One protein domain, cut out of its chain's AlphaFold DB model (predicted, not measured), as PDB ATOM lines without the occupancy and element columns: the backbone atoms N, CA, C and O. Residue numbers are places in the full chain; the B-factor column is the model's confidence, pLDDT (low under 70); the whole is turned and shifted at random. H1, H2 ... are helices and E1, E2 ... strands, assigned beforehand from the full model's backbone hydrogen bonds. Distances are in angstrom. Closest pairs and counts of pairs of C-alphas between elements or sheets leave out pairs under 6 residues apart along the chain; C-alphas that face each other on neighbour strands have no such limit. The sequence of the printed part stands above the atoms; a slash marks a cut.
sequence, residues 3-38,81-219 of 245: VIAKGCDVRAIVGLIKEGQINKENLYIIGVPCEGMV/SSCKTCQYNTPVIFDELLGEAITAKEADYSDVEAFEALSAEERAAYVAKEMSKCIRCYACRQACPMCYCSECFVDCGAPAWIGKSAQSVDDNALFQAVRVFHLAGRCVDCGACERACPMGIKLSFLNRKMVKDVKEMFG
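AT A GLANCE: This is residues 3 to 38 and 81 to 219 of the 245 residues of an uncharacterized protein of Desulfotomaculum aquiferis (UniProt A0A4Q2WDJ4). At one end of the long axis a small two-stranded sheet, E1 and E2, has H1 packed on it through residues 7 to 13; towards the other end a cluster of crossed helices gathers round H8, with H3, H6 and H7 on it and H4 and H5 farther out. A long loop, residues 85 to 109, runs from H2 out to E2, where residues 96 to 97 pair with it, and back to H3. The printed part has 175 residues in the order E1 H1 E2 H2 H3 H4 H5 H6 H7 H8; the sheet is parallel, and the class is mostly helix, though under half of the residues are in named elements. It is compact, with a radius of gyration of the C-alphas of 17.3 A and spans of 48 by 37 by 32 A.

HOW THE PARTS SIT: Start at E1, residues 3 to 6, parallel to E2, residues 28 to 32, at 33 degrees; N 5 and O 30 are 3.0 A apart, N 30 and O 3 2.9 A, both within hydrogen-bond range. With H1, residues 7 to 18, they form a strand-helix-strand unit, two parallel neighbour strands with a helix between, its crossover right-handed. The closest C-alphas of H1 and E2 are those of Gly 7 and Val 32, 7.3 A apart. Now look at the hub, H8, residues 203 to 218, which is apart from H1. H6, residues 169 to 182, touches it at a steep tilt of 42 degrees, the same way, closest at C-alphas 180 and 207, 5.5 A. H3, residues 110 to 116, only just touches H8, with 3 pairs of C-alphas within 8 A, closest 112 and 209, 6.0 A. H7, residues 192 to 195, touches H8, closest at C-alphas 194 and 203, 5.0 A, and touches H5, residues 139 to 142, closest at 140 and 193, 4.1 A. H4, residues 120 to 132, touches H6 about perpendicular at 81 degrees, closest at C-alphas 132 and 169, 5.2 A. H2, residues 81 to 84, is close to but not clearly touching H8, closest at C-alphas 82 and 204, 7.1 A. In H1, H3, H4, H6 and H8 every O i to N i+4 pair is within hydrogen-bond range; H2, H5 and H7 are too short for one.

IN THESE COORDINATES: Find C-alpha 3 at (350.312, 472.190, 443.488), where E1 begins; E2 covers 12.9 A and H1 16.6 A. H4 runs 18.0 A and H6 20.0 A. H8 runs 22.8 A from C-alpha 203 at (329.789, 471.698, 459.744) to C-alpha 218 at (319.514, 473.764, 439.531).

THE WHOLE: The C-alphas of Glu 100 and Ala 158, the two farthest apart, are 52.3 A apart. Residues 39 to 80 are not printed; C-alphas 38 and 81 are 9.0 A apart across the cut. The links H2 to H3 and H5 to H6 are long. The mean pLDDT of the printed part is 94.1, and no printed residue is under 70.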
ATOM      1  N   VAL A   3     351.061 472.727 442.345       97.12
ATOM      2  CA  VAL A   3     350.312 472.190 443.488       97.12
ATOM      3  C   VAL A   3     350.104 470.691 443.326       97.12
ATOM      4  O   VAL A   3     349.838 470.211 442.226       97.12
ATOM      5  N   ILE A   4     350.199 469.962 444.435       97.94
ATOM      6  CA  ILE A   4     349.809 468.553 444.509       97.94
ATOM      7  C   ILE A   4     348.410 468.515 445.114       97.94
ATOM      8  O   ILE A   4     348.217 468.983 446.240       97.94
ATOM      9  N   ALA A   5     347.432 468.011 444.368       97.25
ATOM     10  CA  ALA A   5     346.026 468.184 444.716       97.25
ATOM     11  C   ALA A   5     345.211 466.903 444.510       97.25
ATOM     12  O   ALA A   5     345.311 466.222 443.489       97.25
ATOM     13  N   LYS A   6     344.370 466.595 445.500       96.94
ATOM     14  CA  LYS A   6     343.396 465.497 445.445       96.94
ATOM     15  C   LYS A   6     342.123 465.969 444.751       96.94
ATOM     16  O   LYS A   6     341.929 467.171 444.570       96.94
ATOM     17  N   GLY A   7     341.204 465.055 444.442       96.62
ATOM     18  CA  GLY A   7     339.969 465.405 443.732       96.62
ATOM     19  C   GLY A   7     339.172 466.557 444.356       96.62
ATOM     20  O   GLY A   7     338.852 467.525 443.668       96.62
ATOM     21  N   CYS A   8     338.945 466.545 445.673       96.19
ATOM     22  CA  CYS A   8     338.243 467.643 446.350       96.19
ATOM     23  C   CYS A   8     339.016 468.977 446.345       96.19
ATOM     24  O   CYS A   8     338.394 470.037 446.319       96.19
ATOM     25  N   ASP A   9     340.353 468.931 446.361       97.12
ATOM     26  CA  ASP A   9     341.202 470.127 446.304       97.12
ATOM     27  C   ASP A   9     341.119 470.748 444.902       97.12
ATOM     28  O   ASP A   9     340.908 471.950 444.757       97.12
ATOM     29  N   VAL A  10     341.191 469.911 443.861       97.81
ATOM     30  CA  VAL A  10     341.060 470.341 442.465       97.81
ATOM     31  C   VAL A  10     339.676 470.901 442.167       97.81
ATOM     32  O   VAL A  10     339.585 471.930 441.507       97.81
ATOM     33  N   ARG A  11     338.598 470.318 442.698       97.44
ATOM     34  CA  ARG A  11     337.257 470.903 442.534       97.44
ATOM     35  C   ARG A  11     337.169 472.315 443.122       97.44
ATOM     36  O   ARG A  11     336.546 473.194 442.530       97.44
ATOM     37  N   ALA A  12     337.815 472.561 444.264       97.25
ATOM     38  CA  ALA A  12     337.890 473.909 444.822       97.25
ATOM     39  C   ALA A  12     338.718 474.845 443.927       97.25
ATOM     40  O   ALA A  12     338.301 475.975 443.687       97.25
ATOM     41  N   ILE A  13     339.841 474.366 443.381       97.44
ATOM     42  CA  ILE A  13     340.657 475.105 442.406       97.44
ATOM     43  C   ILE A  13     339.839 475.466 441.158       97.44
ATOM     44  O   ILE A  13     339.895 476.610 440.725       97.44
ATOM     45  N   VAL A  14     339.044 474.540 440.611       97.19
ATOM     46  CA  VAL A  14     338.145 474.801 439.473       97.19
ATOM     47  C   VAL A  14     337.185 475.940 439.801       97.19
ATOM     48  O   VAL A  14     337.066 476.877 439.016       97.19
ATOM     49  N   GLY A  15     336.542 475.913 440.972       95.56
ATOM     50  CA  GLY A  15     335.667 477.012 441.391       95.56
ATOM     51  C   GLY A  15     336.409 478.347 441.522       95.56
ATOM     52  O   GLY A  15     335.928 479.362 441.029       95.56
ATOM     53  N   LEU A  16     337.619 478.344 442.088       95.75
ATOM     54  CA  LEU A  16     338.455 479.545 442.189       95.75
ATOM     55  C   LEU A  16     338.902 480.086 440.823       95.75
ATOM     56  O   LEU A  16     338.964 481.301 440.652       95.75
ATOM     57  N   ILE A  17     339.189 479.216 439.853       95.62
ATOM     58  CA  ILE A  17     339.508 479.621 438.476       95.62
ATOM     59  C   ILE A  17     338.292 480.288 437.831       95.62
ATOM     60  O   ILE A  17     338.406 481.388 437.294       95.62
ATOM     61  N   LYS A  18     337.112 479.666 437.941       93.00
ATOM     62  CA  LYS A  18     335.854 480.202 437.391       93.00
ATOM     63  C   LYS A  18     335.482 481.559 437.974       93.00
ATOM     64  O   LYS A  18     334.910 482.395 437.286       93.00
ATOM     65  N   GLU A  19     335.812 481.778 439.241       92.25
ATOM     66  CA  GLU A  19     335.552 483.030 439.952       92.25
ATOM     67  C   GLU A  19     336.717 484.036 439.834       92.25
ATOM     68  O   GLU A  19     336.760 485.033 440.557       92.25
ATOM     69  N   GLY A  20     337.682 483.781 438.940       92.62
ATOM     70  CA  GLY A  20     338.791 484.690 438.640       92.62
ATOM     71  C   GLY A  20     339.809 484.863 439.771       92.62
ATOM     72  O   GLY A  20     340.642 485.764 439.708       92.62
ATOM     73  N   GLN A  21     339.766 484.018 440.803       94.31
ATOM     74  CA  GLN A  21     340.687 484.073 441.943       94.31
ATOM     75  C   GLN A  21     342.038 483.419 441.635       94.31
ATOM     76  O   GLN A  21     343.042 483.720 442.278       94.31
ATOM     77  N   ILE A  22     342.074 482.510 440.657       95.12
ATOM     78  CA  ILE A  22     343.283 481.820 440.205       95.12
ATOM     79  C   ILE A  22     343.326 481.847 438.677       95.12
ATOM     80  O   ILE A  22     342.364 481.466 438.018       95.12
ATOM     81  N   ASN A  23     344.469 482.222 438.101       95.94
ATOM     82  CA  ASN A  23     344.714 482.043 436.671       95.94
ATOM     83  C   ASN A  23     345.266 480.626 436.409       95.94
ATOM     84  O   ASN A  23     346.349 480.296 436.903       95.94
ATOM     85  N   LYS A  24     344.546 479.806 435.623       94.38
ATOM     86  CA  LYS A  24     344.966 478.436 435.265       94.38
ATOM     87  C   LYS A  24     346.317 478.399 434.548       94.38
ATOM     88  O   LYS A  24     347.079 477.469 434.789       94.38
ATOM     89  N   GLU A  25     346.649 479.398 433.731       95.62
ATOM     90  CA  GLU A  25     347.920 479.448 432.986       95.62
ATOM     91  C   GLU A  25     349.142 479.500 433.915       95.62
ATOM     92  O   GLU A  25     350.221 479.022 433.576       95.62
ATOM     93  N   ASN A  26     348.961 480.025 435.131       95.94
ATOM     94  CA  ASN A  26     350.016 480.130 436.136       95.94
ATOM     95  C   ASN A  26     350.070 478.922 437.091       95.94
ATOM     96  O   ASN A  26     350.885 478.914 438.028       95.94
ATOM     97  N   LEU A  27     349.210 477.917 436.880       97.00
ATOM     98  CA  LEU A  27     349.005 476.789 437.782       97.00
ATOM     99  C   LEU A  27     349.249 475.441 437.096       97.00
ATOM    100  O   LEU A  27     348.514 475.038 436.195       97.00
ATOM    101  N   TYR A  28     350.225 474.713 437.632       97.88
ATOM    102  CA  TYR A  28     350.502 473.323 437.298       97.88
ATOM    103  C   TYR A  28     349.942 472.397 438.389       97.88
ATOM    104  O   TYR A  28     350.285 472.547 439.565       97.88
ATOM    105  N   ILE A  29     349.064 471.469 438.023       98.31
ATOM    106  CA  ILE A  29     348.337 470.571 438.923       98.31
ATOM    107  C   ILE A  29     348.888 469.156 438.763       98.31
ATOM    108  O   ILE A  29     348.622 468.478 437.770       98.31
ATOM    109  N   ILE A  30     349.597 468.700 439.791       98.50
ATOM    110  CA  ILE A  30     349.972 467.299 439.962       98.50
ATOM    111  C   ILE A  30     348.826 466.625 440.725       98.50
ATOM    112  O   ILE A  30     348.670 466.784 441.939       98.50
ATOM    113  N   GLY A  31     347.965 465.936 439.987       98.06
ATOM    114  CA  GLY A  31     346.790 465.256 440.505       98.06
ATOM    115  C   GLY A  31     347.145 463.972 441.248       98.06
ATOM    116  O   GLY A  31     347.971 463.187 440.789       98.06
ATOM    117  N   VAL A  32     346.481 463.731 442.378       97.44
ATOM    118  CA  VAL A  32     346.614 462.485 443.146       97.44
ATOM    119  C   VAL A  32     345.229 461.863 443.353       97.44
ATOM    120  O   VAL A  32     344.395 462.471 444.040       97.44
ATOM    121  N   PRO A  33     344.955 460.673 442.786       96.69
ATOM    122  CA  PRO A  33     343.776 459.884 443.123       96.69
ATOM    123  C   PRO A  33     343.732 459.598 444.630       96.69
ATOM    124  O   PRO A  33     344.727 459.211 445.237       96.69
ATOM    125  N   CYS A  34     342.584 459.837 445.259       95.12
ATOM    126  CA  CYS A  34     342.426 459.768 446.710       95.12
ATOM    127  C   CYS A  34     341.418 458.690 447.107       95.12
ATOM    128  O   CYS A  34     340.244 458.782 446.760       95.12
ATOM    129  N   GLU A  35     341.836 457.732 447.929       92.50
ATOM    130  CA  GLU A  35     340.970 456.676 448.487       92.50
ATOM    131  C   GLU A  35     340.253 457.090 449.786       92.50
ATOM    132  O   GLU A  35     339.613 456.278 450.451       92.50
ATOM    133  N   GLY A  36     340.358 458.365 450.164       93.12
ATOM    134  CA  GLY A  36     339.754 458.926 451.366       93.12
ATOM    135  C   GLY A  36     340.768 459.214 452.473       93.12
ATOM    136  O   GLY A  36     341.759 458.511 452.660       93.12
ATOM    137  N   MET A  37     340.501 460.285 453.220       93.94
ATOM    138  CA  MET A  37     341.360 460.761 454.302       93.94
ATOM    139  C   MET A  37     340.829 460.287 455.653       93.94
ATOM    140  O   MET A  37     339.628 460.336 455.920       93.94
ATOM    141  N   VAL A  38     341.741 459.875 456.524       94.88
ATOM    142  CA  VAL A  38     341.426 459.368 457.863       94.88
ATOM    143  C   VAL A  38     341.238 460.509 458.864       94.88
ATOM    144  O   VAL A  38     341.830 461.582 458.735       94.88
ATOM    145  N   SER A  81     334.106 461.739 457.729       91.88
ATOM    146  CA  SER A  81     332.713 461.607 457.258       91.88
ATOM    147  C   SER A  81     332.542 461.975 455.781       91.88
ATOM    148  O   SER A  81     332.037 461.164 455.012       91.88
ATOM    149  N   SER A  82     333.057 463.134 455.358       93.50
ATOM    150  CA  SER A  82     332.968 463.594 453.960       93.50
ATOM    151  C   SER A  82     333.724 462.709 452.961       93.50
ATOM    152  O   SER A  82     333.487 462.781 451.762       93.50
ATOM    153  N   CYS A  83     334.679 461.895 453.420       94.19
ATOM    154  CA  CYS A  83     335.410 460.972 452.553       94.19
ATOM    155  C   CYS A  83     334.648 459.657 452.338       94.19
ATOM    156  O   CYS A  83     334.841 459.028 451.300       94.19
ATOM    157  N   LYS A  84     333.754 459.271 453.261       92.19
ATOM    158  CA  LYS A  84     332.944 458.045 453.141       92.19
ATOM    159  C   LYS A  84     331.968 458.118 451.960       92.19
ATOM    160  O   LYS A  84     331.791 457.124 451.265       92.19
ATOM    161  N   THR A  85     331.425 459.305 451.691       91.75
ATOM    162  CA  THR A  85     330.445 459.586 450.625       91.75
ATOM    163  C   THR A  85     331.039 460.367 449.443       91.75
ATOM    164  O   THR A  85     330.309 460.913 448.617       91.75
ATOM    165  N   CYS A  86     332.371 460.460 449.349       92.94
ATOM    166  CA  CYS A  86     333.028 461.218 448.287       92.94
ATOM    167  C   CYS A  86     332.839 460.548 446.919       92.94
ATOM    168  O   CYS A  86     333.104 459.358 446.764       92.94
ATOM    169  N   GLN A  87     332.447 461.348 445.927       93.56
ATOM    170  CA  GLN A  87     332.234 460.906 444.546       93.56
ATOM    171  C   GLN A  87     333.420 461.207 443.618       93.56
ATOM    172  O   GLN A  87     333.501 460.680 442.518       93.56
ATOM    173  N   TYR A  88     334.343 462.070 444.048       94.69
ATOM    174  CA  TYR A  88     335.385 462.647 443.196       94.69
ATOM    175  C   TYR A  88     336.773 462.267 443.712       94.69
ATOM    176  O   TYR A  88     337.521 463.103 444.222       94.69
ATOM    177  N   ASN A  89     337.091 460.976 443.626       95.06
ATOM    178  CA  ASN A  89     338.371 460.414 444.062       95.06
ATOM    179  C   ASN A  89     339.525 460.848 443.152       95.06
ATOM    180  O   ASN A  89     340.610 461.173 443.638       95.06
ATOM    181  N   THR A  90     339.267 460.902 441.846       96.50
ATOM    182  CA  THR A  90     340.218 461.366 440.832       96.50
ATOM    183  C   THR A  90     340.000 462.857 440.550       96.50
ATOM    184  O   THR A  90     338.850 463.285 440.425       96.50
ATOM    185  N   PRO A  91     341.064 463.678 440.464       96.75
ATOM    186  CA  PRO A  91     340.950 465.074 440.053       96.75
ATOM    187  C   PRO A  91     340.286 465.257 438.687       96.75
ATOM    188  O   PRO A  91     340.613 464.555 437.739       96.75
ATOM    189  N   VAL A  92     339.372 466.229 438.587       95.56
ATOM    190  CA  VAL A  92     338.616 466.510 437.349       95.56
ATOM    191  C   VAL A  92     339.446 467.236 436.286       95.56
ATOM    192  O   VAL A  92     339.146 467.146 435.102       95.56
ATOM    193  N   ILE A  93     340.501 467.938 436.709       96.19
ATOM    194  CA  ILE A  93     341.527 468.530 435.847       96.19
ATOM    195  C   ILE A  93     342.900 468.293 436.482       96.19
ATOM    196  O   ILE A  93     343.044 468.350 437.705       96.19
ATOM    197  N   PHE A  94     343.911 468.022 435.668       97.12
ATOM    198  CA  PHE A  94     345.297 467.864 436.101       97.12
ATOM    199  C   PHE A  94     346.227 467.987 434.893       97.12
ATOM    200  O   PHE A  94     345.816 467.715 433.767       97.12
ATOM    201  N   ASP A  95     347.465 468.407 435.135       97.81
ATOM    202  CA  ASP A  95     348.515 468.438 434.114       97.81
ATOM    203  C   ASP A  95     349.294 467.103 434.117       97.81
ATOM    204  O   ASP A  95     349.637 466.581 433.060       97.81
ATOM    205  N   GLU A  96     349.471 466.495 435.296       97.62
ATOM    206  CA  GLU A  96     350.007 465.138 435.489       97.62
ATOM    207  C   GLU A  96     349.200 464.386 436.556       97.62
ATOM    208  O   GLU A  96     348.764 464.992 437.534       97.62
ATOM    209  N   LEU A  97     349.015 463.069 436.400       98.06
ATOM    210  CA  LEU A  97     348.350 462.211 437.391       98.06
ATOM    211  C   LEU A  97     349.350 461.226 438.000       98.06
ATOM    212  O   LEU A  97     349.967 460.436 437.287       98.06
ATOM    213  N   LEU A  98     349.484 461.245 439.326       96.56
ATOM    214  CA  LEU A  98     350.321 460.307 440.070       96.56
ATOM    215  C   LEU A  98     349.474 459.152 440.612       96.56
ATOM    216  O   LEU A  98     348.898 459.254 441.693       96.56
ATOM    217  N   GLY A  99     349.428 458.052 439.861       94.00
ATOM    218  CA  GLY A  99     348.679 456.839 440.203       94.00
ATOM    219  C   GLY A  99     347.558 456.535 439.212       94.00
ATOM    220  O   GLY A  99     347.384 457.230 438.211       94.00
ATOM    221  N   GLU A 100     346.804 455.476 439.487       94.75
ATOM    222  CA  GLU A 100     345.685 455.052 438.644       94.75
ATOM    223  C   GLU A 100     344.402 455.805 438.997       94.75
ATOM    224  O   GLU A 100     344.115 456.082 440.164       94.75
ATOM    225  N   ALA A 101     343.611 456.135 437.975       95.25
ATOM    226  CA  ALA A 101     342.322 456.771 438.178       95.25
ATOM    227  C   ALA A 101     341.382 455.843 438.963       95.25
ATOM    228  O   ALA A 101     341.203 454.674 438.630       95.25
ATOM    229  N   ILE A 102     340.741 456.402 439.984       94.12
ATOM    230  CA  ILE A 102     339.718 455.738 440.786       94.12
ATOM    231  C   ILE A 102     338.350 456.146 440.245       94.12
ATOM    232  O   ILE A 102     338.067 457.343 440.091       94.12
ATOM    233  N   THR A 103     337.505 455.150 439.983       88.12
ATOM    234  CA  THR A 103     336.128 455.344 439.525       88.12
ATOM    235  C   THR A 103     335.316 456.122 440.555       88.12
ATOM    236  O   THR A 103     335.357 455.829 441.751       88.12
ATOM    237  N   ALA A 104     334.568 457.113 440.072       86.38
ATOM    238  CA  ALA A 104     333.644 457.887 440.883       86.38
ATOM    239  C   ALA A 104     332.573 456.988 441.517       86.38
ATOM    240  O   ALA A 104     332.091 456.038 440.898       86.38
ATOM    241  N   LYS A 105     332.191 457.313 442.750       89.06
ATOM    242  CA  LYS A 105     331.045 456.690 443.417       89.06
ATOM    243  C   LYS A 105     329.768 457.463 443.106       89.06
ATOM    244  O   LYS A 105     329.799 458.675 442.876       89.06
ATOM    245  N   GLU A 106     328.643 456.763 443.172       89.31
ATOM    246  CA  GLU A 106     327.325 457.394 443.139       89.31
ATOM    247  C   GLU A 106     327.119 458.326 444.337       89.31
ATOM    248  O   GLU A 106     327.749 458.180 445.390       89.31
ATOM    249  N   ALA A 107     326.242 459.312 444.156       88.69
ATOM    250  CA  ALA A 107     325.911 460.253 445.216       88.69
ATOM    251  C   ALA A 107     325.126 459.531 446.310       88.69
ATOM    252  O   ALA A 107     324.127 458.880 446.026       88.69
ATOM    253  N   ASP A 108     325.548 459.691 447.561       93.50
ATOM    254  CA  ASP A 108     324.860 459.116 448.718       93.50
ATOM    255  C   ASP A 108     324.439 460.226 449.679       93.50
ATOM    256  O   ASP A 108     325.263 460.719 450.443       93.50
ATOM    257  N   TYR A 109     323.174 460.644 449.648       95.25
ATOM    258  CA  TYR A 109     322.623 461.656 450.558       95.25
ATOM    259  C   TYR A 109     321.791 461.071 451.705       95.25
ATOM    260  O   TYR A 109     321.060 461.811 452.360       95.25
ATOM    261  N   SER A 110     321.946 459.779 452.001       94.75
ATOM    262  CA  SER A 110     321.136 459.083 453.007       94.75
ATOM    263  C   SER A 110     321.199 459.713 454.406       94.75
ATOM    264  O   SER A 110     320.195 459.748 455.116       94.75
ATOM    265  N   ASP A 111     322.346 460.270 454.809       92.75
ATOM    266  CA  ASP A 111     322.505 460.985 456.082       92.75
ATOM    267  C   ASP A 111     321.721 462.308 456.123       92.75
ATOM    268  O   ASP A 111     321.129 462.657 457.146       92.75
ATOM    269  N   VAL A 112     321.698 463.038 455.007       95.56
ATOM    270  CA  VAL A 112     320.934 464.279 454.843       95.56
ATOM    271  C   VAL A 112     319.439 463.981 454.778       95.56
ATOM    272  O   VAL A 112     318.668 464.636 455.471       95.56
ATOM    273  N   GLU A 113     319.030 462.970 454.016       96.75
ATOM    274  CA  GLU A 113     317.634 462.533 453.899       96.75
ATOM    275  C   GLU A 113     317.072 462.072 455.250       96.75
ATOM    276  O   GLU A 113     315.969 462.458 455.637       96.75
ATOM    277  N   ALA A 114     317.861 461.319 456.026       95.75
ATOM    278  CA  ALA A 114     317.482 460.910 457.376       95.75
ATOM    279  C   ALA A 114     317.253 462.115 458.305       95.75
ATOM    280  O   ALA A 114     316.346 462.091 459.134       95.75
ATOM    281  N   PHE A 115     318.047 463.178 458.164       95.00
ATOM    282  CA  PHE A 115     317.856 464.418 458.915       95.00
ATOM    283  C   PHE A 115     316.666 465.243 458.415       95.00
ATOM    284  O   PHE A 115     315.970 465.859 459.219       95.00
ATOM    285  N   GLU A 116     316.418 465.279 457.104       95.25
ATOM    286  CA  GLU A 116     315.257 465.947 456.504       95.25
ATOM    287  C   GLU A 116     313.935 465.319 456.959       95.25
ATOM    288  O   GLU A 116     312.954 466.042 457.129       95.25
ATOM    289  N   ALA A 117     313.930 464.005 457.202       97.12
ATOM    290  CA  ALA A 117     312.781 463.259 457.703       97.12
ATOM    291  C   ALA A 117     312.447 463.531 459.184       97.12
ATOM    292  O   ALA A 117     311.368 463.149 459.642       97.12
ATOM    293  N   LEU A 118     313.345 464.177 459.939       96.88
ATOM    294  CA  LEU A 118     313.095 464.569 461.328       96.88
ATOM    295  C   LEU A 118     312.062 465.701 461.425       96.88
ATOM    296  O   LEU A 118     311.930 466.545 460.528       96.88
ATOM    297  N   SER A 119     311.378 465.787 462.567       98.12
ATOM    298  CA  SER A 119     310.453 466.887 462.848       98.12
ATOM    299  C   SER A 119     311.172 468.248 462.843       98.12
ATOM    300  O   SER A 119     312.401 468.347 462.941       98.12
ATOM    301  N   ALA A 120     310.421 469.344 462.713       97.06
ATOM    302  CA  ALA A 120     311.005 470.685 462.800       97.06
ATOM    303  C   ALA A 120     311.686 470.923 464.162       97.06
ATOM    304  O   ALA A 120     312.781 471.483 464.217       97.06
ATOM    305  N   GLU A 121     311.074 470.438 465.243       97.69
ATOM    306  CA  GLU A 121     311.601 470.509 466.606       97.69
ATOM    307  C   GLU A 121     312.892 469.698 466.758       97.69
ATOM    308  O   GLU A 121     313.860 470.189 467.336       97.69
ATOM    309  N   GLU A 122     312.941 468.483 466.209       97.62
ATOM    310  CA  GLU A 122     314.129 467.624 466.255       97.62
ATOM    311  C   GLU A 122     315.305 468.239 465.484       97.62
ATOM    312  O   GLU A 122     316.435 468.277 465.987       97.62
ATOM    313  N   ARG A 123     315.042 468.798 464.296       95.44
ATOM    314  CA  ARG A 123     316.055 469.517 463.505       95.44
ATOM    315  C   ARG A 123     316.554 470.760 464.238       95.44
ATOM    316  O   ARG A 123     317.766 470.968 464.322       95.44
ATOM    317  N   ALA A 124     315.648 471.556 464.805       95.06
ATOM    318  CA  ALA A 124     316.003 472.738 465.587       95.06
ATOM    319  C   ALA A 124     316.855 472.368 466.811       95.06
ATOM    320  O   ALA A 124     317.884 472.999 467.058       95.06
ATOM    321  N   ALA A 125     316.492 471.301 467.529       96.94
ATOM    322  CA  ALA A 125     317.251 470.804 468.673       96.94
ATOM    323  C   ALA A 125     318.657 470.327 468.276       96.94
ATOM    324  O   ALA A 125     319.632 470.626 468.973       96.94
ATOM    325  N   TYR A 126     318.793 469.630 467.145       95.62
ATOM    326  CA  TYR A 126     320.096 469.213 466.626       95.62
ATOM    327  C   TYR A 126     320.982 470.414 466.273       95.62
ATOM    328  O   TYR A 126     322.136 470.479 466.707       95.62
ATOM    329  N   VAL A 127     320.444 471.393 465.537       95.12
ATOM    330  CA  VAL A 127     321.181 472.613 465.177       95.12
ATOM    331  C   VAL A 127     321.585 473.377 466.437       95.12
ATOM    332  O   VAL A 127     322.759 473.707 466.587       95.12
ATOM    333  N   ALA A 128     320.671 473.581 467.388       96.50
ATOM    334  CA  ALA A 128     320.973 474.247 468.653       96.50
ATOM    335  C   ALA A 128     322.086 473.524 469.433       96.50
ATOM    336  O   ALA A 128     323.030 474.161 469.909       96.50
ATOM    337  N   LYS A 129     322.044 472.187 469.499       97.19
ATOM    338  CA  LYS A 129     323.092 471.369 470.127       97.19
ATOM    339  C   LYS A 129     324.447 471.580 469.455       97.19
ATOM    340  O   LYS A 129     325.439 471.812 470.146       97.19
ATOM    341  N   GLU A 130     324.513 471.525 468.128       96.31
ATOM    342  CA  GLU A 130     325.759 471.744 467.393       96.31
ATOM    343  C   GLU A 130     326.292 473.176 467.572       96.31
ATOM    344  O   GLU A 130     327.486 473.363 467.823       96.31
ATOM    345  N   MET A 131     325.413 474.181 467.517       97.06
ATOM    346  CA  MET A 131     325.772 475.602 467.613       97.06
ATOM    347  C   MET A 131     326.128 476.051 469.033       97.06
ATOM    348  O   MET A 131     326.930 476.972 469.191       97.06
ATOM    349  N   SER A 132     325.635 475.359 470.065       97.56
ATOM    350  CA  SER A 132     326.013 475.604 471.466       97.56
ATOM    351  C   SER A 132     327.500 475.358 471.749       97.56
ATOM    352  O   SER A 132     328.080 475.973 472.639       97.56
ATOM    353  N   LYS A 133     328.149 474.501 470.950       97.50
ATOM    354  CA  LYS A 133     329.589 474.222 471.038       97.50
ATOM    355  C   LYS A 133     330.444 475.298 470.361       97.50
ATOM    356  O   LYS A 133     331.665 475.282 470.498       97.50
ATOM    357  N   CYS A 134     329.851 476.172 469.545       97.25
ATOM    358  CA  CYS A 134     330.599 477.088 468.692       97.25
ATOM    359  C   CYS A 134     331.236 478.217 469.502       97.25
ATOM    360  O   CYS A 134     330.556 479.068 470.055       97.25
ATOM    361  N   ILE A 135     332.567 478.273 469.489       96.62
ATOM    362  CA  ILE A 135     333.343 479.354 470.119       96.62
ATOM    363  C   ILE A 135     333.674 480.502 469.150       96.62
ATOM    364  O   ILE A 135     334.467 481.375 469.479       96.62
ATOM    365  N   ARG A 136     333.141 480.453 467.918       94.31
ATOM    366  CA  ARG A 136     333.422 481.388 466.808       94.31
ATOM    367  C   ARG A 136     334.902 481.764 466.657       94.31
ATOM    368  O   ARG A 136     335.249 482.910 466.424       94.31
ATOM    369  N   CYS A 137     335.776 480.759 466.700       95.50
ATOM    370  CA  CYS A 137     337.207 480.917 466.414       95.50
ATOM    371  C   CYS A 137     337.523 481.148 464.923       95.50
ATOM    372  O   CYS A 137     338.681 481.307 464.558       95.50
ATOM    373  N   TYR A 138     336.512 481.091 464.047       95.19
ATOM    374  CA  TYR A 138     336.616 481.280 462.595       95.19
ATOM    375  C   TYR A 138     337.551 480.317 461.843       95.19
ATOM    376  O   TYR A 138     337.752 480.489 460.642       95.19
ATOM    377  N   ALA A 139     338.037 479.242 462.471       97.12
ATOM    378  CA  ALA A 139     338.852 478.224 461.797       97.12
ATOM    379  C   ALA A 139     338.145 477.629 460.562       97.12
ATOM    380  O   ALA A 139     338.765 477.421 459.523       97.12
ATOM    381  N   CYS A 140     336.822 477.442 460.625       96.75
ATOM    382  CA  CYS A 140     336.029 476.974 459.487       96.75
ATOM    383  C   CYS A 140     335.949 477.976 458.319       96.75
ATOM    384  O   CYS A 140     335.754 477.543 457.182       96.75
ATOM    385  N   ARG A 141     336.079 479.288 458.588       94.88
ATOM    386  CA  ARG A 141     336.210 480.356 457.576       94.88
ATOM    387  C   ARG A 141     337.585 480.281 456.932       94.88
ATOM    388  O   ARG A 141     337.654 480.183 455.717       94.88
ATOM    389  N   GLN A 142     338.638 480.245 457.744       95.31
ATOM    390  CA  GLN A 142     340.022 480.253 457.260       95.31
ATOM    391  C   GLN A 142     340.403 478.984 456.488       95.31
ATOM    392  O   GLN A 142     341.184 479.041 455.548       95.31
ATOM    393  N   ALA A 143     339.826 477.835 456.845       96.44
ATOM    394  CA  ALA A 143     340.074 476.578 456.143       96.44
ATOM    395  C   ALA A 143     339.305 476.438 454.816       96.44
ATOM    396  O   ALA A 143     339.534 475.476 454.083       96.44
ATOM    397  N   CYS A 144     338.345 477.323 454.523       96.81
ATOM    398  CA  CYS A 144     337.503 477.203 453.338       96.81
ATOM    399  C   CYS A 144     338.098 478.004 452.169       96.81
ATOM    400  O   CYS A 144     338.128 479.231 452.253       96.81
ATOM    401  N   PRO A 145     338.483 477.358 451.050       94.94
ATOM    402  CA  PRO A 145     339.046 478.067 449.898       94.94
ATOM    403  C   PRO A 145     338.054 479.051 449.260       94.94
ATOM    404  O   PRO A 145     338.467 480.053 448.694       94.94
ATOM    405  N   MET A 146     336.745 478.819 449.408       95.12
ATOM    406  CA  MET A 146     335.695 479.684 448.850       95.12
ATOM    407  C   MET A 146     335.371 480.914 449.721       95.12
ATOM    408  O   MET A 146     334.545 481.747 449.351       95.12
ATOM    409  N   CYS A 147     335.994 481.048 450.897       93.38
ATOM    410  CA  CYS A 147     335.810 482.187 451.802       93.38
ATOM    411  C   CYS A 147     336.890 483.260 451.586       93.38
ATOM    412  O   CYS A 147     337.666 483.541 452.495       93.38
ATOM    413  N   TYR A 148     336.919 483.868 450.399       92.62
ATOM    414  CA  TYR A 148     337.924 484.870 450.008       92.62
ATOM    415  C   TYR A 148     337.398 486.320 449.953       92.62
ATOM    416  O   TYR A 148     338.119 487.211 449.513       92.62
ATOM    417  N   CYS A 149     336.150 486.575 450.368       90.25
ATOM    418  CA  CYS A 149     335.556 487.918 450.385       90.25
ATOM    419  C   CYS A 149     336.494 488.929 451.073       90.25
ATOM    420  O   CYS A 149     337.010 488.642 452.156       90.25
ATOM    421  N   SER A 150     336.669 490.113 450.477       87.94
ATOM    422  CA  SER A 150     337.499 491.189 451.042       87.94
ATOM    423  C   SER A 150     336.963 491.697 452.381       87.94
ATOM    424  O   SER A 150     337.737 491.993 453.287       87.94
ATOM    425  N   GLU A 151     335.639 491.744 452.518       87.88
ATOM    426  CA  GLU A 151     334.935 492.073 453.750       87.88
ATOM    427  C   GLU A 151     333.952 490.949 454.094       87.88
ATOM    428  O   GLU A 151     333.223 490.443 453.237       87.88
ATOM    429  N   CYS A 152     333.945 490.520 455.356       87.50
ATOM    430  CA  CYS A 152     333.024 489.503 455.846       87.50
ATOM    431  C   CYS A 152     332.004 490.136 456.790       87.50
ATOM    432  O   CYS A 152     332.371 490.930 457.650       87.50
ATOM    433  N   PHE A 153     330.744 489.695 456.716       86.12
ATOM    434  CA  PHE A 153     329.664 490.182 457.585       86.12
ATOM    435  C   PHE A 153     329.978 490.073 459.089       86.12
ATOM    436  O   PHE A 153     329.438 490.827 459.893       86.12
ATOM    437  N   VAL A 154     330.864 489.148 459.481       83.81
ATOM    438  CA  VAL A 154     331.310 489.011 460.876       83.81
ATOM    439  C   VAL A 154     332.215 490.148 461.335       83.81
ATOM    440  O   VAL A 154     332.247 490.455 462.527       83.81
ATOM    441  N   ASP A 155     332.925 490.770 460.398       84.38
ATOM    442  CA  ASP A 155     333.852 491.869 460.641       84.38
ATOM    443  C   ASP A 155     333.087 493.210 460.662       84.38
ATOM    444  O   ASP A 155     333.438 494.108 461.429       84.38
ATOM    445  N   CYS A 156     331.953 493.305 459.956       83.44
ATOM    446  CA  CYS A 156     331.094 494.489 459.933       83.44
ATOM    447  C   CYS A 156     330.526 494.823 461.328       83.44
ATOM    448  O   CYS A 156     330.021 493.958 462.053       83.44
ATOM    449  N   GLY A 157     330.628 496.090 461.737       81.50
ATOM    450  CA  GLY A 157     330.078 496.598 463.003       81.50
ATOM    451  C   GLY A 157     328.712 497.277 462.868       81.50
ATOM    452  O   GLY A 157     328.017 497.440 463.868       81.50
ATOM    453  N   ALA A 158     328.330 497.669 461.649       81.81
ATOM    454  CA  ALA A 158     327.090 498.376 461.356       81.81
ATOM    455  C   ALA A 158     326.549 497.958 459.970       81.81
ATOM    456  O   ALA A 158     327.272 498.119 458.987       81.81
ATOM    457  N   PRO A 159     325.306 497.442 459.876       80.06
ATOM    458  CA  PRO A 159     324.427 497.072 460.988       80.06
ATOM    459  C   PRO A 159     324.983 495.867 461.764       80.06
ATOM    460  O   PRO A 159     325.603 494.975 461.186       80.06
ATOM    461  N   ALA A 160     324.752 495.819 463.077       80.94
ATOM    462  CA  ALA A 160     325.172 494.702 463.923       80.94
ATOM    463  C   ALA A 160     324.154 493.547 463.852       80.94
ATOM    464  O   ALA A 160     323.378 493.337 464.778       80.94
ATOM    465  N   TRP A 161     324.145 492.812 462.734       78.81
ATOM    466  CA  TRP A 161     323.220 491.689 462.504       78.81
ATOM    467  C   TRP A 161     323.460 490.482 463.419       78.81
ATOM    468  O   TRP A 161     322.543 489.704 463.656       78.81
ATOM    469  N   ILE A 162     324.691 490.317 463.911       87.12
ATOM    470  CA  ILE A 162     325.085 489.265 464.852       87.12
ATOM    471  C   ILE A 162     325.902 489.867 465.994       87.12
ATOM    472  O   ILE A 162     326.745 490.746 465.778       87.12
ATOM    473  N   GLY A 163     325.702 489.371 467.216       86.69
ATOM    474  CA  GLY A 163     326.514 489.762 468.362       86.69
ATOM    475  C   GLY A 163     327.987 489.401 468.166       86.69
ATOM    476  O   GLY A 163     328.330 488.443 467.473       86.69
ATOM    477  N   LYS A 164     328.906 490.141 468.804       84.75
ATOM    478  CA  LYS A 164     330.363 489.874 468.743       84.75
ATOM    479  C   LYS A 164     330.842 488.804 469.738       84.75
ATOM    480  O   LYS A 164     331.921 488.247 469.550       84.75
ATOM    481  N   SER A 165     330.003 488.393 470.696       88.81
ATOM    482  CA  SER A 165     330.271 487.249 471.592       88.81
ATOM    483  C   SER A 165     329.733 485.914 471.054       88.81
ATOM    484  O   SER A 165     328.651 485.868 470.479       88.81
ATOM    485  N   ALA A 166     330.458 484.815 471.269       92.44
ATOM    486  CA  ALA A 166     330.017 483.472 470.869       92.44
ATOM    487  C   ALA A 166     329.016 482.817 471.845       92.44
ATOM    488  O   ALA A 166     328.782 481.615 471.757       92.44
ATOM    489  N   GLN A 167     328.468 483.577 472.801       93.31
ATOM    490  CA  GLN A 167     327.601 483.039 473.856       93.31
ATOM    491  C   GLN A 167     326.168 482.766 473.381       93.31
ATOM    492  O   GLN A 167     325.496 481.905 473.940       93.31
ATOM    493  N   SER A 168     325.700 483.489 472.360       95.12
ATOM    494  CA  SER A 168     324.365 483.295 471.793       95.12
ATOM    495  C   SER A 168     324.372 482.126 470.807       95.12
ATOM    496  O   SER A 168     325.082 482.147 469.799       95.12
ATOM    497  N   VAL A 169     323.565 481.101 471.096       96.38
ATOM    498  CA  VAL A 169     323.363 479.952 470.198       96.38
ATOM    499  C   VAL A 169     322.736 480.405 468.881       96.38
ATOM    500  O   VAL A 169     323.161 479.939 467.824       96.38
ATOM    501  N   ASP A 170     321.806 481.356 468.934       94.00
ATOM    502  CA  ASP A 170     321.119 481.886 467.755       94.00
ATOM    503  C   ASP A 170     322.079 482.677 466.858       94.00
ATOM    504  O   ASP A 170     322.093 482.476 465.646       94.00
ATOM    505  N   ASP A 171     322.976 483.484 467.438       94.19
ATOM    506  CA  ASP A 171     324.011 484.187 466.664       94.19
ATOM    507  C   ASP A 171     324.989 483.199 466.015       94.19
ATOM    508  O   ASP A 171     325.472 483.418 464.901       94.19
ATOM    509  N   ASN A 172     325.315 482.109 466.716       95.75
ATOM    510  CA  ASN A 172     326.173 481.051 466.191       95.75
ATOM    511  C   ASN A 172     325.489 480.306 465.034       95.75
ATOM    512  O   ASN A 172     326.143 480.024 464.026       95.75
ATOM    513  N   ALA A 173     324.189 480.026 465.165       94.88
ATOM    514  CA  ALA A 173     323.370 479.421 464.124       94.88
ATOM    515  C   ALA A 173     323.265 480.333 462.901       94.88
ATOM    516  O   ALA A 173     323.551 479.887 461.791       94.88
ATOM    517  N   LEU A 174     322.965 481.621 463.099       93.38
ATOM    518  CA  LEU A 174     322.891 482.612 462.029       93.38
ATOM    519  C   LEU A 174     324.239 482.765 461.312       93.38
ATOM    520  O   LEU A 174     324.287 482.767 460.083       93.38
ATOM    521  N   PHE A 175     325.353 482.799 462.053       93.94
ATOM    522  CA  PHE A 175     326.691 482.815 461.461       93.94
ATOM    523  C   PHE A 175     326.927 481.622 460.524       93.94
ATOM    524  O   PHE A 175     327.400 481.809 459.401       93.94
ATOM    525  N   GLN A 176     326.614 480.396 460.958       95.38
ATOM    526  CA  GLN A 176     326.808 479.222 460.104       95.38
ATOM    527  C   GLN A 176     325.807 479.177 458.950       95.38
ATOM    528  O   GLN A 176     326.212 478.829 457.846       95.38
ATOM    529  N   ALA A 177     324.552 479.578 459.166       94.62
ATOM    530  CA  ALA A 177     323.537 479.645 458.119       94.62
ATOM    531  C   ALA A 177     323.978 480.577 456.984       94.62
ATOM    532  O   ALA A 177     324.064 480.141 455.838       94.62
ATOM    533  N   VAL A 178     324.378 481.815 457.298       94.12
ATOM    534  CA  VAL A 178     324.884 482.774 456.298       94.12
ATOM    535  C   VAL A 178     326.100 482.211 455.558       94.12
ATOM    536  O   VAL A 178     326.194 482.339 454.340       94.12
ATOM    537  N   ARG A 179     327.020 481.530 456.257       94.75
ATOM    538  CA  ARG A 179     328.165 480.885 455.595       94.75
ATOM    539  C   ARG A 179     327.748 479.775 454.639       94.75
ATOM    540  O   ARG A 179     328.317 479.701 453.559       94.75
ATOM    541  N   VAL A 180     326.801 478.926 455.025       95.81
ATOM    542  CA  VAL A 180     326.272 477.868 454.153       95.81
ATOM    543  C   VAL A 180     325.621 478.488 452.912       95.81
ATOM    544  O   VAL A 180     325.919 478.055 451.803       95.81
ATOM    545  N   PHE A 181     324.841 479.562 453.073       94.56
ATOM    546  CA  PHE A 181     324.254 480.308 451.954       94.56
ATOM    547  C   PHE A 181     325.307 480.932 451.028       94.56
ATOM    548  O   PHE A 181     325.229 480.760 449.818       94.56
ATOM    549  N   HIS A 182     326.345 481.584 451.561       94.25
ATOM    550  CA  HIS A 182     327.444 482.133 450.746       94.25
ATOM    551  C   HIS A 182     328.243 481.061 449.980       94.25
ATOM    552  O   HIS A 182     329.008 481.386 449.066       94.25
ATOM    553  N   LEU A 183     328.119 479.795 450.386       95.31
ATOM    554  CA  LEU A 183     328.764 478.642 449.766       95.31
ATOM    555  C   LEU A 183     327.822 477.846 448.849       95.31
ATOM    556  O   LEU A 183     328.270 476.862 448.254       95.31
ATOM    557  N   ALA A 184     326.558 478.250 448.707       95.19
ATOM    558  CA  ALA A 184     325.613 477.615 447.796       95.19
ATOM    559  C   ALA A 184     326.163 477.634 446.356       95.19
ATOM    560  O   ALA A 184     326.609 478.662 445.856       95.19
ATOM    561  N   GLY A 185     326.232 476.458 445.724       94.06
ATOM    562  CA  GLY A 185     326.824 476.268 444.391       94.06
ATOM    563  C   GLY A 185     328.354 476.336 444.327       94.06
ATOM    564  O   GLY A 185     328.927 476.128 443.260       94.06
ATOM    565  N   ARG A 186     329.028 476.584 445.456       95.06
ATOM    566  CA  ARG A 186     330.492 476.747 445.551       95.06
ATOM    567  C   ARG A 186     331.144 475.680 446.432       95.06
ATOM    568  O   ARG A 186     332.315 475.353 446.253       95.06
ATOM    569  N   CYS A 187     330.409 475.123 447.395       96.12
ATOM    570  CA  CYS A 187     330.907 474.057 448.258       96.12
ATOM    571  C   CYS A 187     331.132 472.755 447.474       96.12
ATOM    572  O   CYS A 187     330.220 472.227 446.850       96.12
ATOM    573  N   VAL A 188     332.335 472.192 447.584       95.69
ATOM    574  CA  VAL A 188     332.725 470.921 446.943       95.69
ATOM    575  C   VAL A 188     332.655 469.720 447.899       95.69
ATOM    576  O   VAL A 188     333.267 468.688 447.642       95.69
ATOM    577  N   ASP A 189     331.970 469.872 449.034       95.31
ATOM    578  CA  ASP A 189     331.821 468.855 450.092       95.31
ATOM    579  C   ASP A 189     333.156 468.240 450.578       95.31
ATOM    580  O   ASP A 189     333.291 467.051 450.849       95.31
ATOM    581  N   CYS A 190     334.209 469.059 450.689       95.31
ATOM    582  CA  CYS A 190     335.545 468.572 451.058       95.31
ATOM    583  C   CYS A 190     335.731 468.318 452.563       95.31
ATOM    584  O   CYS A 190     336.776 467.803 452.967       95.31
ATOM    585  N   GLY A 191     334.794 468.752 453.414       95.31
ATOM    586  CA  GLY A 191     334.861 468.603 454.874       95.31
ATOM    587  C   GLY A 191     335.938 469.429 455.596       95.31
ATOM    588  O   GLY A 191     336.135 469.257 456.800       95.31
ATOM    589  N   ALA A 192     336.644 470.339 454.909       96.25
ATOM    590  CA  ALA A 192     337.739 471.118 455.504       96.25
ATOM    591  C   ALA A 192     337.288 471.974 456.704       96.25
ATOM    592  O   ALA A 192     338.008 472.087 457.695       96.25
ATOM    593  N   CYS A 193     336.070 472.523 456.647       96.69
ATOM    594  CA  CYS A 193     335.485 473.320 457.724       96.69
ATOM    595  C   CYS A 193     335.281 472.521 459.022       96.69
ATOM    596  O   CYS A 193     335.542 473.044 460.105       96.69
ATOM    597  N   GLU A 194     334.846 471.264 458.920       95.94
ATOM    598  CA  GLU A 194     334.643 470.373 460.066       95.94
ATOM    599  C   GLU A 194     335.979 469.861 460.611       95.94
ATOM    600  O   GLU A 194     336.188 469.890 461.824       95.94
ATOM    601  N   ARG A 195     336.931 469.497 459.734       94.81
ATOM    602  CA  ARG A 195     338.295 469.117 460.152       94.81
ATOM    603  C   ARG A 195     338.994 470.223 460.937       94.81
ATOM    604  O   ARG A 195     339.667 469.940 461.923       94.81
ATOM    605  N   ALA A 196     338.816 471.475 460.519       96.25
ATOM    606  CA  ALA A 196     339.397 472.631 461.190       96.25
ATOM    607  C   ALA A 196     338.697 472.989 462.512       96.25
ATOM    608  O   ALA A 196     339.226 473.785 463.284       96.25
ATOM    609  N   CYS A 197     337.507 472.444 462.792       96.31
ATOM    610  CA  CYS A 197     336.751 472.795 463.986       96.31
ATOM    611  C   CYS A 197     337.355 472.134 465.243       96.31
ATOM    612  O   CYS A 197     337.256 470.907 465.410       96.31
ATOM    613  N   PRO A 198     337.899 472.915 466.202       95.56
ATOM    614  CA  PRO A 198     338.429 472.342 467.438       95.56
ATOM    615  C   PRO A 198     337.319 471.690 468.273       95.56
ATOM    616  O   PRO A 198     337.536 470.647 468.884       95.56
ATOM    617  N   MET A 199     336.099 472.227 468.188       96.38
ATOM    618  CA  MET A 199     334.931 471.777 468.950       96.38
ATOM    619  C   MET A 199     334.193 470.585 468.320       96.38
ATOM    620  O   MET A 199     333.190 470.128 468.862       96.38
ATOM    621  N   GLY A 200     334.666 470.076 467.173       93.62
ATOM    622  CA  GLY A 200     334.065 468.912 466.509       93.62
ATOM    623  C   GLY A 200     332.609 469.132 466.087       93.62
ATOM    624  O   GLY A 200     331.788 468.228 466.222       93.62
ATOM    625  N   ILE A 201     332.280 470.345 465.640       96.06
ATOM    626  CA  ILE A 201     330.948 470.682 465.125       96.06
ATOM    627  C   ILE A 201     330.788 470.081 463.735       96.06
ATOM    628  O   ILE A 201     331.685 470.245 462.906       96.06
ATOM    629  N   LYS A 202     329.643 469.446 463.470       93.69
ATOM    630  CA  LYS A 202     329.319 468.788 462.196       93.69
ATOM    631  C   LYS A 202     328.984 469.782 461.078       93.69
ATOM    632  O   LYS A 202     327.868 469.845 460.575       93.69
ATOM    633  N   LEU A 203     329.958 470.618 460.717       94.56
ATOM    634  CA  LEU A 203     329.789 471.698 459.744       94.56
ATOM    635  C   LEU A 203     329.696 471.202 458.300       94.56
ATOM    636  O   LEU A 203     329.064 471.879 457.485       94.56
ATOM    637  N   SER A 204     330.331 470.075 457.953       92.00
ATOM    638  CA  SER A 204     330.251 469.577 456.575       92.00
ATOM    639  C   SER A 204     328.831 469.139 456.254       92.00
ATOM    640  O   SER A 204     328.349 469.452 455.176       92.00
ATOM    641  N   PHE A 205     328.131 468.551 457.226       92.94
ATOM    642  CA  PHE A 205     326.733 468.148 457.109       92.94
ATOM    643  C   PHE A 205     325.810 469.292 456.644       92.94
ATOM    644  O   PHE A 205     325.070 469.138 455.677       92.94
ATOM    645  N   LEU A 206     325.920 470.479 457.259       93.56
ATOM    646  CA  LEU A 206     325.118 471.649 456.865       93.56
ATOM    647  C   LEU A 206     325.398 472.091 455.421       93.56
ATOM    648  O   LEU A 206     324.487 472.442 454.678       93.56
ATOM    649  N   ASN A 207     326.669 472.064 455.015       95.25
ATOM    650  CA  ASN A 207     327.047 472.417 453.650       95.25
ATOM    651  C   ASN A 207     326.620 471.340 452.649       95.25
ATOM    652  O   ASN A 207     326.257 471.664 451.528       95.25
ATOM    653  N   ARG A 208     326.645 470.072 453.053       94.81
ATOM    654  CA  ARG A 208     326.257 468.930 452.233       94.81
ATOM    655  C   ARG A 208     324.773 468.946 451.888       94.81
ATOM    656  O   ARG A 208     324.420 468.709 450.739       94.81
ATOM    657  N   LYS A 209     323.930 469.336 452.848       95.38
ATOM    658  CA  LYS A 209     322.518 469.652 452.602       95.38
ATOM    659  C   LYS A 209     322.362 470.734 451.525       95.38
ATOM    660  O   LYS A 209     321.642 470.524 450.559       95.38
ATOM    661  N   MET A 210     323.112 471.833 451.622       95.75
ATOM    662  CA  MET A 210     323.088 472.884 450.595       95.75
ATOM    663  C   MET A 210     323.597 472.400 449.224       95.75
ATOM    664  O   MET A 210     323.082 472.819 448.193       95.75
ATOM    665  N   VAL A 211     324.588 471.501 449.184       95.38
ATOM    666  CA  VAL A 211     325.055 470.879 447.931       95.38
ATOM    667  C   VAL A 211     323.954 470.020 447.298       95.38
ATOM    668  O   VAL A 211     323.737 470.134 446.093       95.38
ATOM    669  N   LYS A 212     323.235 469.212 448.094       96.06
ATOM    670  CA  LYS A 212     322.064 468.443 447.638       96.06
ATOM    671  C   LYS A 212     320.995 469.364 447.052       96.06
ATOM    672  O   LYS A 212     320.577 469.146 445.921       96.06
ATOM    673  N   ASP A 213     320.630 470.424 447.775       94.75
ATOM    674  CA  ASP A 213     319.605 471.378 447.333       94.75
ATOM    675  C   ASP A 213     319.963 472.027 446.000       94.75
ATOM    676  O   ASP A 213     319.154 472.043 445.077       94.75
ATOM    677  N   VAL A 214     321.203 472.498 445.852       93.88
ATOM    678  CA  VAL A 214     321.643 473.120 444.599       93.88
ATOM    679  C   VAL A 214     321.619 472.129 443.434       93.88
ATOM    680  O   VAL A 214     321.238 472.499 442.322       93.88
ATOM    681  N   LYS A 215     321.962 470.860 443.679       93.12
ATOM    682  CA  LYS A 215     321.872 469.807 442.664       93.12
ATOM    683  C   LYS A 215     320.418 469.505 442.279       93.12
ATOM    684  O   LYS A 215     320.121 469.404 441.095       93.12
ATOM    685  N   GLU A 216     319.511 469.387 443.245       92.75
ATOM    686  CA  GLU A 216     318.092 469.063 443.012       92.75
ATOM    687  C   GLU A 216     317.283 470.221 442.405       92.75
ATOM    688  O   GLU A 216     316.297 469.985 441.696       92.75
ATOM    689  N   MET A 217     317.666 471.465 442.704       90.19
ATOM    690  CA  MET A 217     316.985 472.668 442.221       90.19
ATOM    691  C   MET A 217     317.531 473.145 440.874       90.19
ATOM    692  O   MET A 217     316.738 473.468 439.999       90.19
ATOM    693  N   PHE A 218     318.857 473.139 440.690       90.06
ATOM    694  CA  PHE A 218     319.514 473.764 439.531       90.06
ATOM    695  C   PHE A 218     320.296 472.779 438.646       90.06
ATOM    696  O   PHE A 218     320.854 473.170 437.617       90.06
ATOM    697  N   GLY A 219     320.389 471.503 439.041       90.19
ATOM    698  CA  GLY A 219     321.183 470.499 438.325       90.19
ATOM    699  C   GLY A 219     322.687 470.790 438.335       90.19
ATOM    700  O   GLY A 219     323.401 470.303 437.464       90.19
TER     701      GLY A 219